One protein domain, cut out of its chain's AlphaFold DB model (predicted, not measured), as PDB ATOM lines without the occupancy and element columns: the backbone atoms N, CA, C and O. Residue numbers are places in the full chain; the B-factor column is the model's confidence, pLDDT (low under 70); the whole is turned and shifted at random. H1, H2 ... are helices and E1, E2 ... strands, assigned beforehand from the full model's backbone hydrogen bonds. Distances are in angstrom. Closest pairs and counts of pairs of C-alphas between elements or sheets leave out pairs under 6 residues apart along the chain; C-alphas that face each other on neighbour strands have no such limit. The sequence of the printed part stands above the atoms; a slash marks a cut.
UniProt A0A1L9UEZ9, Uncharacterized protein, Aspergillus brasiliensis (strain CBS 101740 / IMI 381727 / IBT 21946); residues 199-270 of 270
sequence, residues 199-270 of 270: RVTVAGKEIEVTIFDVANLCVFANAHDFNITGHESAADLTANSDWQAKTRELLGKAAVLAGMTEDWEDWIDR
ATOM      1  N   ARG A 199      21.738  42.271  30.497       97.94
ATOM      2  CA  ARG A 199      20.773  43.064  29.729       97.94
ATOM      3  C   ARG A 199      19.368  42.816  30.233       97.94
ATOM      4  O   ARG A 199      18.973  41.672  30.446       97.94
ATOM      5  N   VAL A 200      18.608  43.892  30.394       97.44
ATOM      6  CA  VAL A 200      17.226  43.842  30.874       97.44
ATOM      7  C   VAL A 200      16.369  44.815  30.078       97.44
ATOM      8  O   VAL A 200      16.794  45.922  29.760       97.44
ATOM      9  N   THR A 201      15.149  44.408  29.735       97.69
ATOM     10  CA  THR A 201      14.174  45.311  29.119       97.69
ATOM     11  C   THR A 201      13.390  46.031  30.208       97.69
ATOM     12  O   THR A 201      12.700  45.369  30.980       97.69
ATOM     13  N   VAL A 202      13.448  47.361  30.243       97.19
ATOM     14  CA  VAL A 202      12.695  48.229  31.165       97.19
ATOM     15  C   VAL A 202      11.889  49.225  30.338       97.19
ATOM     16  O   VAL A 202      12.439  49.850  29.430       97.19
ATOM     17  N   ALA A 203      10.584  49.345  30.595       95.19
ATOM     18  CA  ALA A 203       9.669  50.191  29.823       95.19
ATOM     19  C   ALA A 203       9.810  50.029  28.289       95.19
ATOM     20  O   ALA A 203       9.769  50.997  27.530       95.19
ATOM     21  N   GLY A 204      10.020  48.789  27.828       95.19
ATOM     22  CA  GLY A 204      10.169  48.453  26.405       95.19
ATOM     23  C   GLY A 204      11.536  48.766  25.781       95.19
ATOM     24  O   GLY A 204      11.709  48.535  24.586       95.19
ATOM     25  N   LYS A 205      12.515  49.252  26.554       96.25
ATOM     26  CA  LYS A 205      13.889  49.516  26.102       96.25
ATOM     27  C   LYS A 205      14.860  48.517  26.734       96.25
ATOM     28  O   LYS A 205      14.831  48.319  27.943       96.25
ATOM     29  N   GLU A 206      15.723  47.897  25.933       97.81
ATOM     30  CA  GLU A 206      16.846  47.097  26.445       97.81
ATOM     31  C   GLU A 206      17.943  48.022  26.984       97.81
ATOM     32  O   GLU A 206      18.350  48.964  26.301       97.81
ATOM     33  N   ILE A 207      18.387  47.763  28.213       98.00
ATOM     34  CA  ILE A 207      19.418  48.536  28.909       98.00
ATOM     35  C   ILE A 207      20.479  47.596  29.490       98.00
ATOM     36  O   ILE A 207      20.195  46.436  29.804       98.00
ATOM     37  N   GLU A 208      21.700  48.107  29.625       98.38
ATOM     38  CA  GLU A 208      22.820  47.393  30.236       98.38
ATOM     39  C   GLU A 208      22.864  47.661  31.738       98.38
ATOM     40  O   GLU A 208      22.726  48.804  32.185       98.38
ATOM     41  N   VAL A 209      23.059  46.598  32.516       98.31
ATOM     42  CA  VAL A 209      23.083  46.671  33.976       98.31
ATOM     43  C   VAL A 209      24.196  45.812  34.554       98.31
ATOM     44  O   VAL A 209      24.588  44.806  33.969       98.31
ATOM     45  N   THR A 210      24.677  46.176  35.736       98.31
ATOM     46  CA  THR A 210      25.581  45.340  36.532       98.31
ATOM     47  C   THR A 210      24.889  44.988  37.835       98.31
ATOM     48  O   THR A 210      24.470  45.883  38.570       98.31
ATOM     49  N   ILE A 211      24.794  43.695  38.141       97.75
ATOM     50  CA  ILE A 211      24.282  43.206  39.421       97.75
ATOM     51  C   ILE A 211      25.477  42.795  40.284       97.75
ATOM     52  O   ILE A 211      26.301  41.981  39.872       97.75
ATOM     53  N   PHE A 212      25.578  43.376  41.475       95.00
ATOM     54  CA  PHE A 212      26.726  43.238  42.368       95.00
ATOM     55  C   PHE A 212      26.260  42.876  43.777       95.00
ATOM     56  O   PHE A 212      25.357  43.523  44.306       95.00
ATOM     57  N   ASP A 213      26.871  41.861  44.388       93.94
ATOM     58  CA  ASP A 213      26.514  41.381  45.730       93.94
ATOM     59  C   ASP A 213      27.704  41.535  46.690       93.94
ATOM     60  O   ASP A 213      28.518  40.624  46.880       93.94
ATOM     61  N   VAL A 214      27.828  42.730  47.274       92.19
ATOM     62  CA  VAL A 214      28.798  43.035  48.336       92.19
ATOM     63  C   VAL A 214      28.125  43.921  49.364       92.19
ATOM     64  O   VAL A 214      27.649  45.006  49.038       92.19
ATOM     65  N   ALA A 215      28.121  43.469  50.616       88.19
ATOM     66  CA  ALA A 215      27.369  44.027  51.740       88.19
ATOM     67  C   ALA A 215      25.839  43.959  51.581       88.19
ATOM     68  O   ALA A 215      25.180  43.531  52.525       88.19
ATOM     69  N   ASN A 216      25.299  44.347  50.426       87.75
ATOM     70  CA  ASN A 216      23.920  44.153  49.983       87.75
ATOM     71  C   ASN A 216      23.916  43.888  48.464       87.75
ATOM     72  O   ASN A 216      24.865  44.248  47.762       87.75
ATOM     73  N   LEU A 217      22.824  43.322  47.953       91.25
ATOM     74  CA  LEU A 217      22.603  43.195  46.517       91.25
ATOM     75  C   LEU A 217      22.215  44.549  45.905       91.25
ATOM     76  O   LEU A 217      21.264  45.198  46.343       91.25
ATOM     77  N   CYS A 218      22.936  44.963  44.866       94.56
ATOM     78  CA  CYS A 218      22.690  46.201  44.136       94.56
ATOM     79  C   CYS A 218      22.618  45.943  42.630       94.56
ATOM     80  O   CYS A 218      23.352  45.113  42.095       94.56
ATOM     81  N   VAL A 219      21.774  46.713  41.942       97.12
ATOM     82  CA  VAL A 219      21.770  46.822  40.482       97.12
ATOM     83  C   VAL A 219      22.188  48.233  40.083       97.12
ATOM     84  O   VAL A 219      21.670  49.219  40.606       97.12
ATOM     85  N   PHE A 220      23.143  48.325  39.164       97.62
ATOM     86  CA  PHE A 220      23.639  49.571  38.595       97.62
ATOM     87  C   PHE A 220      23.202  49.670  37.140       97.62
ATOM     88  O   PHE A 220      23.319  48.700  36.397       97.62
ATOM     89  N   ALA A 221      22.721  50.843  36.741       97.38
ATOM     90  CA  ALA A 221      22.310  51.146  35.377       97.38
ATOM     91  C   ALA A 221      22.724  52.579  35.020       97.38
ATOM     92  O   ALA A 221      22.954  53.407  35.908       97.38
ATOM     93  N   ASN A 222      22.807  52.892  33.728       97.50
ATOM     94  CA  ASN A 222      23.171  54.236  33.297       97.50
ATOM     95  C   ASN A 222      22.017  55.230  33.499       97.50
ATOM     96  O   ASN A 222      20.879  54.967  33.123       97.50
ATOM     97  N   ALA A 223      22.320  56.429  34.004       97.38
ATOM     98  CA  ALA A 223      21.326  57.487  34.225       97.38
ATOM     99  C   ALA A 223      20.542  57.857  32.945       97.38
ATOM    100  O   ALA A 223      19.317  58.000  32.968       97.38
ATOM    101  N   HIS A 224      21.235  57.924  31.802       95.88
ATOM    102  CA  HIS A 224      20.626  58.279  30.519       95.88
ATOM    103  C   HIS A 224      19.593  57.252  30.030       95.88
ATOM    104  O   HIS A 224      18.715  57.600  29.242       95.88
ATOM    105  N   ASP A 225      19.644  56.005  30.511       96.50
ATOM    106  CA  ASP A 225      18.631  54.999  30.193       96.50
ATOM    107  C   ASP A 225      17.276  55.293  30.846       96.50
ATOM    108  O   ASP A 225      16.242  54.847  30.349       96.50
ATOM    109  N   PHE A 226      17.280  56.125  31.888       96.50
ATOM    110  CA  PHE A 226      16.109  56.571  32.638       96.50
ATOM    111  C   PHE A 226      15.771  58.048  32.390       96.50
ATOM    112  O   PHE A 226      14.964  58.619  33.122       96.50
ATOM    113  N   ASN A 227      16.358  58.668  31.358       94.94
ATOM    114  CA  ASN A 227      16.179  60.086  31.022       94.94
ATOM    115  C   ASN A 227      16.532  61.046  32.174       94.94
ATOM    116  O   ASN A 227      15.907  62.096  32.325       94.94
ATOM    117  N   ILE A 228      17.537  60.687  32.972       96.88
ATOM    118  CA  ILE A 228      18.096  61.533  34.028       96.88
ATOM    119  C   ILE A 228      19.601  61.734  33.815       96.88
ATOM    120  O   ILE A 228      20.251  61.015  33.053       96.88
ATOM    121  N   THR A 229      20.159  62.739  34.478       96.88
ATOM    122  CA  THR A 229      21.573  63.124  34.415       96.88
ATOM    123  C   THR A 229      22.424  62.431  35.477       96.88
ATOM    124  O   THR A 229      23.627  62.282  35.281       96.88
ATOM    125  N   GLY A 230      21.816  62.001  36.589       95.69
ATOM    126  CA  GLY A 230      22.519  61.514  37.779       95.69
ATOM    127  C   GLY A 230      22.881  62.625  38.775       95.69
ATOM    128  O   GLY A 230      23.505  62.342  39.797       95.69
ATOM    129  N   HIS A 231      22.493  63.874  38.497       96.56
ATOM    130  CA  HIS A 231      22.732  65.051  39.342       96.56
ATOM    131  C   HIS A 231      21.438  65.683  39.882       96.56
ATOM    132  O   HIS A 231      21.463  66.792  40.417       96.56
ATOM    133  N   GLU A 232      20.304  65.000  39.736       97.06
ATOM    134  CA  GLU A 232      19.005  65.446  40.231       97.06
ATOM    135  C   GLU A 232      18.991  65.587  41.758       97.06
ATOM    136  O   GLU A 232      19.664  64.851  42.489       97.06
ATOM    137  N   SER A 233      18.164  66.503  42.264       95.81
ATOM    138  CA  SER A 233      17.909  66.564  43.699       95.81
ATOM    139  C   SER A 233      16.993  65.418  44.146       95.81
ATOM    140  O   SER A 233      16.211  64.862  43.372       95.81
ATOM    141  N   ALA A 234      17.018  65.105  45.444       92.31
ATOM    142  CA  ALA A 234      16.087  64.137  46.021       92.31
ATOM    143  C   ALA A 234      14.614  64.538  45.798       92.31
ATOM    144  O   ALA A 234      13.763  63.666  45.625       92.31
ATOM    145  N   ALA A 235      14.311  65.842  45.786       94.62
ATOM    146  CA  ALA A 235      12.963  66.345  45.537       94.62
ATOM    147  C   ALA A 235      12.522  66.085  44.089       94.62
ATOM    148  O   ALA A 235      11.406  65.609  43.881       94.62
ATOM    149  N   ASP A 236      13.409  66.309  43.117       96.38
ATOM    150  CA  ASP A 236      13.118  66.080  41.696       96.38
ATOM    151  C   ASP A 236      12.835  64.597  41.424       96.38
ATOM    152  O   ASP A 236      11.831  64.257  40.798       96.38
ATOM    153  N   LEU A 237      13.663  63.695  41.967       96.25
ATOM    154  CA  LEU A 237      13.459  62.247  41.831       96.25
ATOM    155  C   LEU A 237      12.175  61.775  42.533       96.25
ATOM    156  O   LEU A 237      11.429  60.959  41.990       96.25
ATOM    157  N   THR A 238      11.869  62.327  43.713       92.75
ATOM    158  CA  THR A 238      10.633  62.008  44.456       92.75
ATOM    159  C   THR A 238       9.375  62.488  43.727       92.75
ATOM    160  O   THR A 238       8.318  61.873  43.857       92.75
ATOM    161  N   ALA A 239       9.466  63.566  42.947       95.44
ATOM    162  CA  ALA A 239       8.359  64.062  42.132       95.44
ATOM    163  C   ALA A 239       8.231  63.340  40.776       95.44
ATOM    164  O   ALA A 239       7.177  63.405  40.142       95.44
ATOM    165  N   ASN A 240       9.278  62.644  40.323       96.94
ATOM    166  CA  ASN A 240       9.314  61.979  39.023       96.94
ATOM    167  C   ASN A 240       8.725  60.556  39.087       96.94
ATOM    168  O   ASN A 240       9.424  59.583  39.379       96.94
ATOM    169  N   SER A 241       7.427  60.431  38.803       96.38
ATOM    170  CA  SER A 241       6.706  59.150  38.836       96.38
ATOM    171  C   SER A 241       7.145  58.161  37.751       96.38
ATOM    172  O   SER A 241       7.179  56.959  38.008       96.38
ATOM    173  N   ASP A 242       7.515  58.645  36.562       95.88
ATOM    174  CA  ASP A 242       8.015  57.808  35.462       95.88
ATOM    175  C   ASP A 242       9.343  57.137  35.842       95.88
ATOM    176  O   ASP A 242       9.500  55.922  35.707       95.88
ATOM    177  N   TRP A 243      10.272  57.905  36.416       96.31
ATOM    178  CA  TRP A 243      11.532  57.373  36.932       96.31
ATOM    179  C   TRP A 243      11.311  56.351  38.059       96.31
ATOM    180  O   TRP A 243      11.931  55.285  38.058       96.31
ATOM    181  N   GLN A 244      10.392  56.622  38.992       95.44
ATOM    182  CA  GLN A 244      10.055  55.686  40.073       95.44
ATOM    183  C   GLN A 244       9.479  54.366  39.551       95.44
ATOM    184  O   GLN A 244       9.846  53.301  40.045       95.44
ATOM    185  N   ALA A 245       8.601  54.413  38.546       95.25
ATOM    186  CA  ALA A 245       8.034  53.209  37.947       95.25
ATOM    187  C   ALA A 245       9.118  52.366  37.255       95.25
ATOM    188  O   ALA A 245       9.245  51.172  37.526       95.25
ATOM    189  N   LYS A 246       9.962  53.001  36.433       96.62
ATOM    190  CA  LYS A 246      11.054  52.325  35.716       96.62
ATOM    191  C   LYS A 246      12.093  51.721  36.657       96.62
ATOM    192  O   LYS A 246      12.593  50.631  36.402       96.62
ATOM    193  N   THR A 247      12.439  52.415  37.740       96.12
ATOM    194  CA  THR A 247      13.412  51.901  38.719       96.12
ATOM    195  C   THR A 247      12.858  50.735  39.532       96.12
ATOM    196  O   THR A 247      13.606  49.796  39.800       96.12
ATOM    197  N   ARG A 248      11.555  50.725  39.857       95.56
ATOM    198  CA  ARG A 248      10.889  49.546  40.441       95.56
ATOM    199  C   ARG A 248      10.900  48.359  39.483       95.56
ATOM    200  O   ARG A 248      11.296  47.271  39.885       95.56
ATOM    201  N   GLU A 249      10.543  48.572  38.217       96.94
ATOM    202  CA  GLU A 249      10.600  47.528  37.184       96.94
ATOM    203  C   GLU A 249      12.020  46.961  37.025       96.94
ATOM    204  O   GLU A 249      12.200  45.742  37.021       96.94
ATOM    205  N   LEU A 250      13.038  47.831  36.954       97.44
ATOM    206  CA  LEU A 250      14.439  47.412  36.934       97.44
ATOM    207  C   LEU A 250      14.774  46.548  38.155       97.44
ATOM    208  O   LEU A 250      15.366  45.485  37.995       97.44
ATOM    209  N   LEU A 251      14.408  46.995  39.359       95.69
ATOM    210  CA  LEU A 251      14.731  46.289  40.595       95.69
ATOM    211  C   LEU A 251      14.123  44.879  40.610       95.69
ATOM    212  O   LEU A 251      14.836  43.912  40.872       95.69
ATOM    213  N   GLY A 252      12.840  44.749  40.260       96.25
ATOM    214  CA  GLY A 252      12.172  43.452  40.195       96.25
ATOM    215  C   GLY A 252      12.781  42.527  39.140       96.25
ATOM    216  O   GLY A 252      13.044  41.355  39.404       96.25
ATOM    217  N   LYS A 253      13.069  43.039  37.939       97.31
ATOM    218  CA  LYS A 253      13.684  42.226  36.878       97.31
ATOM    219  C   LYS A 253      15.130  41.847  37.192       97.31
ATOM    220  O   LYS A 253      15.559  40.747  36.851       97.31
ATOM    221  N   ALA A 254      15.872  42.710  37.881       96.75
ATOM    222  CA  ALA A 254      17.187  42.371  38.409       96.75
ATOM    223  C   ALA A 254      17.093  41.265  39.472       96.75
ATOM    224  O   ALA A 254      17.925  40.361  39.469       96.75
ATOM    225  N   ALA A 255      16.059  41.276  40.321       95.44
ATOM    226  CA  ALA A 255      15.796  40.196  41.273       95.44
ATOM    227  C   ALA A 255      15.513  38.857  40.562       95.44
ATOM    228  O   ALA A 255      16.021  37.820  40.995       95.44
ATOM    229  N   VAL A 256      14.791  38.873  39.433       96.38
ATOM    230  CA  VAL A 256      14.608  37.684  38.574       96.38
ATOM    231  C   VAL A 256      15.942  37.196  38.009       96.38
ATOM    232  O   VAL A 256      16.279  36.023  38.166       96.38
ATOM    233  N   LEU A 257      16.746  38.082  37.408       96.38
ATOM    234  CA  LEU A 257      18.072  37.725  36.873       96.38
ATOM    235  C   LEU A 257      19.006  37.161  37.954       96.38
ATOM    236  O   LEU A 257      19.772  36.228  37.707       96.38
ATOM    237  N   ALA A 258      18.920  37.699  39.168       95.19
ATOM    238  CA  ALA A 258      19.687  37.241  40.317       95.19
ATOM    239  C   ALA A 258      19.171  35.909  40.905       95.19
ATOM    240  O   ALA A 258      19.880  35.270  41.689       95.19
ATOM    241  N   GLY A 259      17.983  35.449  40.498       93.75
ATOM    242  CA  GLY A 259      17.359  34.207  40.961       93.75
ATOM    243  C   GLY A 259      16.663  34.322  42.320       93.75
ATOM    244  O   GLY A 259      16.566  33.327  43.030       93.75
ATOM    245  N   MET A 260      16.217  35.520  42.704       92.25
ATOM    246  CA  MET A 260      15.501  35.764  43.966       92.25
ATOM    247  C   MET A 260      13.995  35.508  43.864       92.25
ATOM    248  O   MET A 260      13.343  35.220  44.865       92.25
ATOM    249  N   THR A 261      13.436  35.660  42.666       94.19
ATOM    250  CA  THR A 261      12.011  35.498  42.380       94.19
ATOM    251  C   THR A 261      11.826  35.030  40.939       94.19
ATOM    252  O   THR A 261      12.690  35.263  40.095       94.19
ATOM    253  N   GLU A 262      10.702  34.380  40.653       94.50
ATOM    254  CA  GLU A 262      10.267  34.072  39.283       94.50
ATOM    255  C   GLU A 262       9.316  35.148  38.735       94.50
ATOM    256  O   GLU A 262       9.230  35.340  37.524       94.50
ATOM    257  N   ASP A 263       8.646  35.878  39.631       94.06
ATOM    258  CA  ASP A 263       7.696  36.939  39.316       94.06
ATOM    259  C   ASP A 263       8.203  38.261  39.899       94.06
ATOM    260  O   ASP A 263       8.365  38.408  41.115       94.06
ATOM    261  N   TRP A 264       8.523  39.205  39.017       94.38
ATOM    262  CA  TRP A 264       9.043  40.500  39.431       94.38
ATOM    263  C   TRP A 264       7.945  41.447  39.917       94.38
ATOM    264  O   TRP A 264       8.252  42.312  40.732       94.38
ATOM    265  N   GLU A 265       6.706  41.295  39.437       92.81
ATOM    266  CA  GLU A 265       5.584  42.170  39.797       92.81
ATOM    267  C   GLU A 265       5.169  41.897  41.243       92.81
ATOM    268  O   GLU A 265       5.138  42.813  42.060       92.81
ATOM    269  N   ASP A 266       4.988  40.622  41.601       88.31
ATOM    270  CA  ASP A 266       4.693  40.226  42.985       88.31
ATOM    271  C   ASP A 266       5.830  40.594  43.950       88.31
ATOM    272  O   ASP A 266       5.600  40.917  45.113       88.31
ATOM    273  N   TRP A 267       7.081  40.569  43.486       87.44
ATOM    274  CA  TRP A 267       8.235  40.842  44.340       87.44
ATOM    275  C   TRP A 267       8.372  42.321  44.725       87.44
ATOM    276  O   TRP A 267       8.752  42.607  45.858       87.44
ATOM    277  N   ILE A 268       8.055  43.260  43.823       86.19
ATOM    278  CA  ILE A 268       8.169  44.704  44.112       86.19
ATOM    279  C   ILE A 268       7.043  45.252  45.002       86.19
ATOM    280  O   ILE A 268       7.164  46.377  45.496       86.19
ATOM    281  N   ASP A 269       5.974  44.477  45.195       75.50
ATOM    282  CA  ASP A 269       4.805  44.842  46.004       75.50
ATOM    283  C   ASP A 269       4.885  44.343  47.465       75.50
ATOM    284  O   ASP A 269       4.009  44.663  48.274       75.50
ATOM    285  N   ARG A 270       5.938  43.590  47.816       65.50
ATOM    286  CA  ARG A 270       6.224  43.087  49.174       65.50
ATOM    287  C   ARG A 270       6.938  44.121  50.049       65.50
ATOM    288  O   ARG A 270       6.647  44.132  51.268       65.50
TER     289      ARG A 270
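Overview. This is residues 199 to 270 of the 270 residues of an uncharacterized protein of Aspergillus brasiliensis (strain CBS 101740 / IMI 381727 / IBT 21946) (UniProt A0A1L9UEZ9). A strongly twisted sheet of three strands, E1, E2 and E3, curls round one long helix, H3, which runs through the middle of the domain. The short helix H4 folds back on the side of H3 away from the sheet, while H1 and H2 lie toward the end of H3 where that helix begins, H2 making a corner with it. The printed part has 72 residues, with three named strands followed by four named helices, in the order E1 E2 E3 H1 H2 H3 H4; the sheet has the order E1 - E2 - E3, all antiparallel, and the class is mixed, helices and strands. The whole is compact, with a radius of gyration of the C-alphas of 12.4 A and spans of 32 by 25 by 24 A.

Along the chain. The longest strand, E2, covers residues 205 to 214 and is 27.5 A long. E1 is residues 199 to 202, 9.7 A, with C-alpha 199 at (20.773, 43.064, 29.729). E3 is residues 216 to 221, 16.3 A. H3 is residues 241 to 258, 25.5 A, from C-alpha 241 at (6.706, 59.150, 38.836) to C-alpha 258 at (19.687, 37.241, 40.317). H1 is residues 223 to 226, 5.5 A; H2 is residues 234 to 239, 8.7 A; H4 is residues 264 to 268, 6.4 A, with C-alpha 268 at (8.169, 44.704, 44.112).

Arrangement. E1, E2 and E3 form a meander, each strand the antiparallel neighbour of the one before. The pairing is staggered: residues 205 to 208 of E2 pair with E1, and residues 209 to 214 with E3. In the hairpin E1 and E2, directions at 119 degrees, N 202 and O 205 are 2.8 A apart, within hydrogen-bond range; in the hairpin E2 and E3, at 153 degrees, N 212 and O 218 are 2.9 A apart, also within range. H3 is on one face of the sheet, two layers, a helix over a sheet; the closest C-alphas of E1 and H3, Val 202 and Leu 250, are 6.1 A apart. H3 touches H4 with its residues 248 to 256 alone, closest C-alphas Gly 252 and Trp 264, 4.4 A. H2 and H3 touch only at the corner, and only just, with 3 pairs of C-alphas within 8 A, the closest Leu 237 and Trp 243, 7.2 A; their lines are about perpendicular, at 79 degrees. H1 only grazes the sheet, with residues 224 to 226, and is close to but not clearly touching H3, closest C-alphas Phe 226 and Trp 243, 6.3 A. Every O i to N i+4 pair is within hydrogen-bond range in H2, H3 and H4; H1 is too short for such a pair.

Size, cuts and confidence. The two C-alphas farthest apart, those of Ser 233 and Glu 262, are 33.7 A apart. The printed part has no cut and no long link. The mean pLDDT of the printed part is 94.6, and residue 270, the chain's last, is under 70.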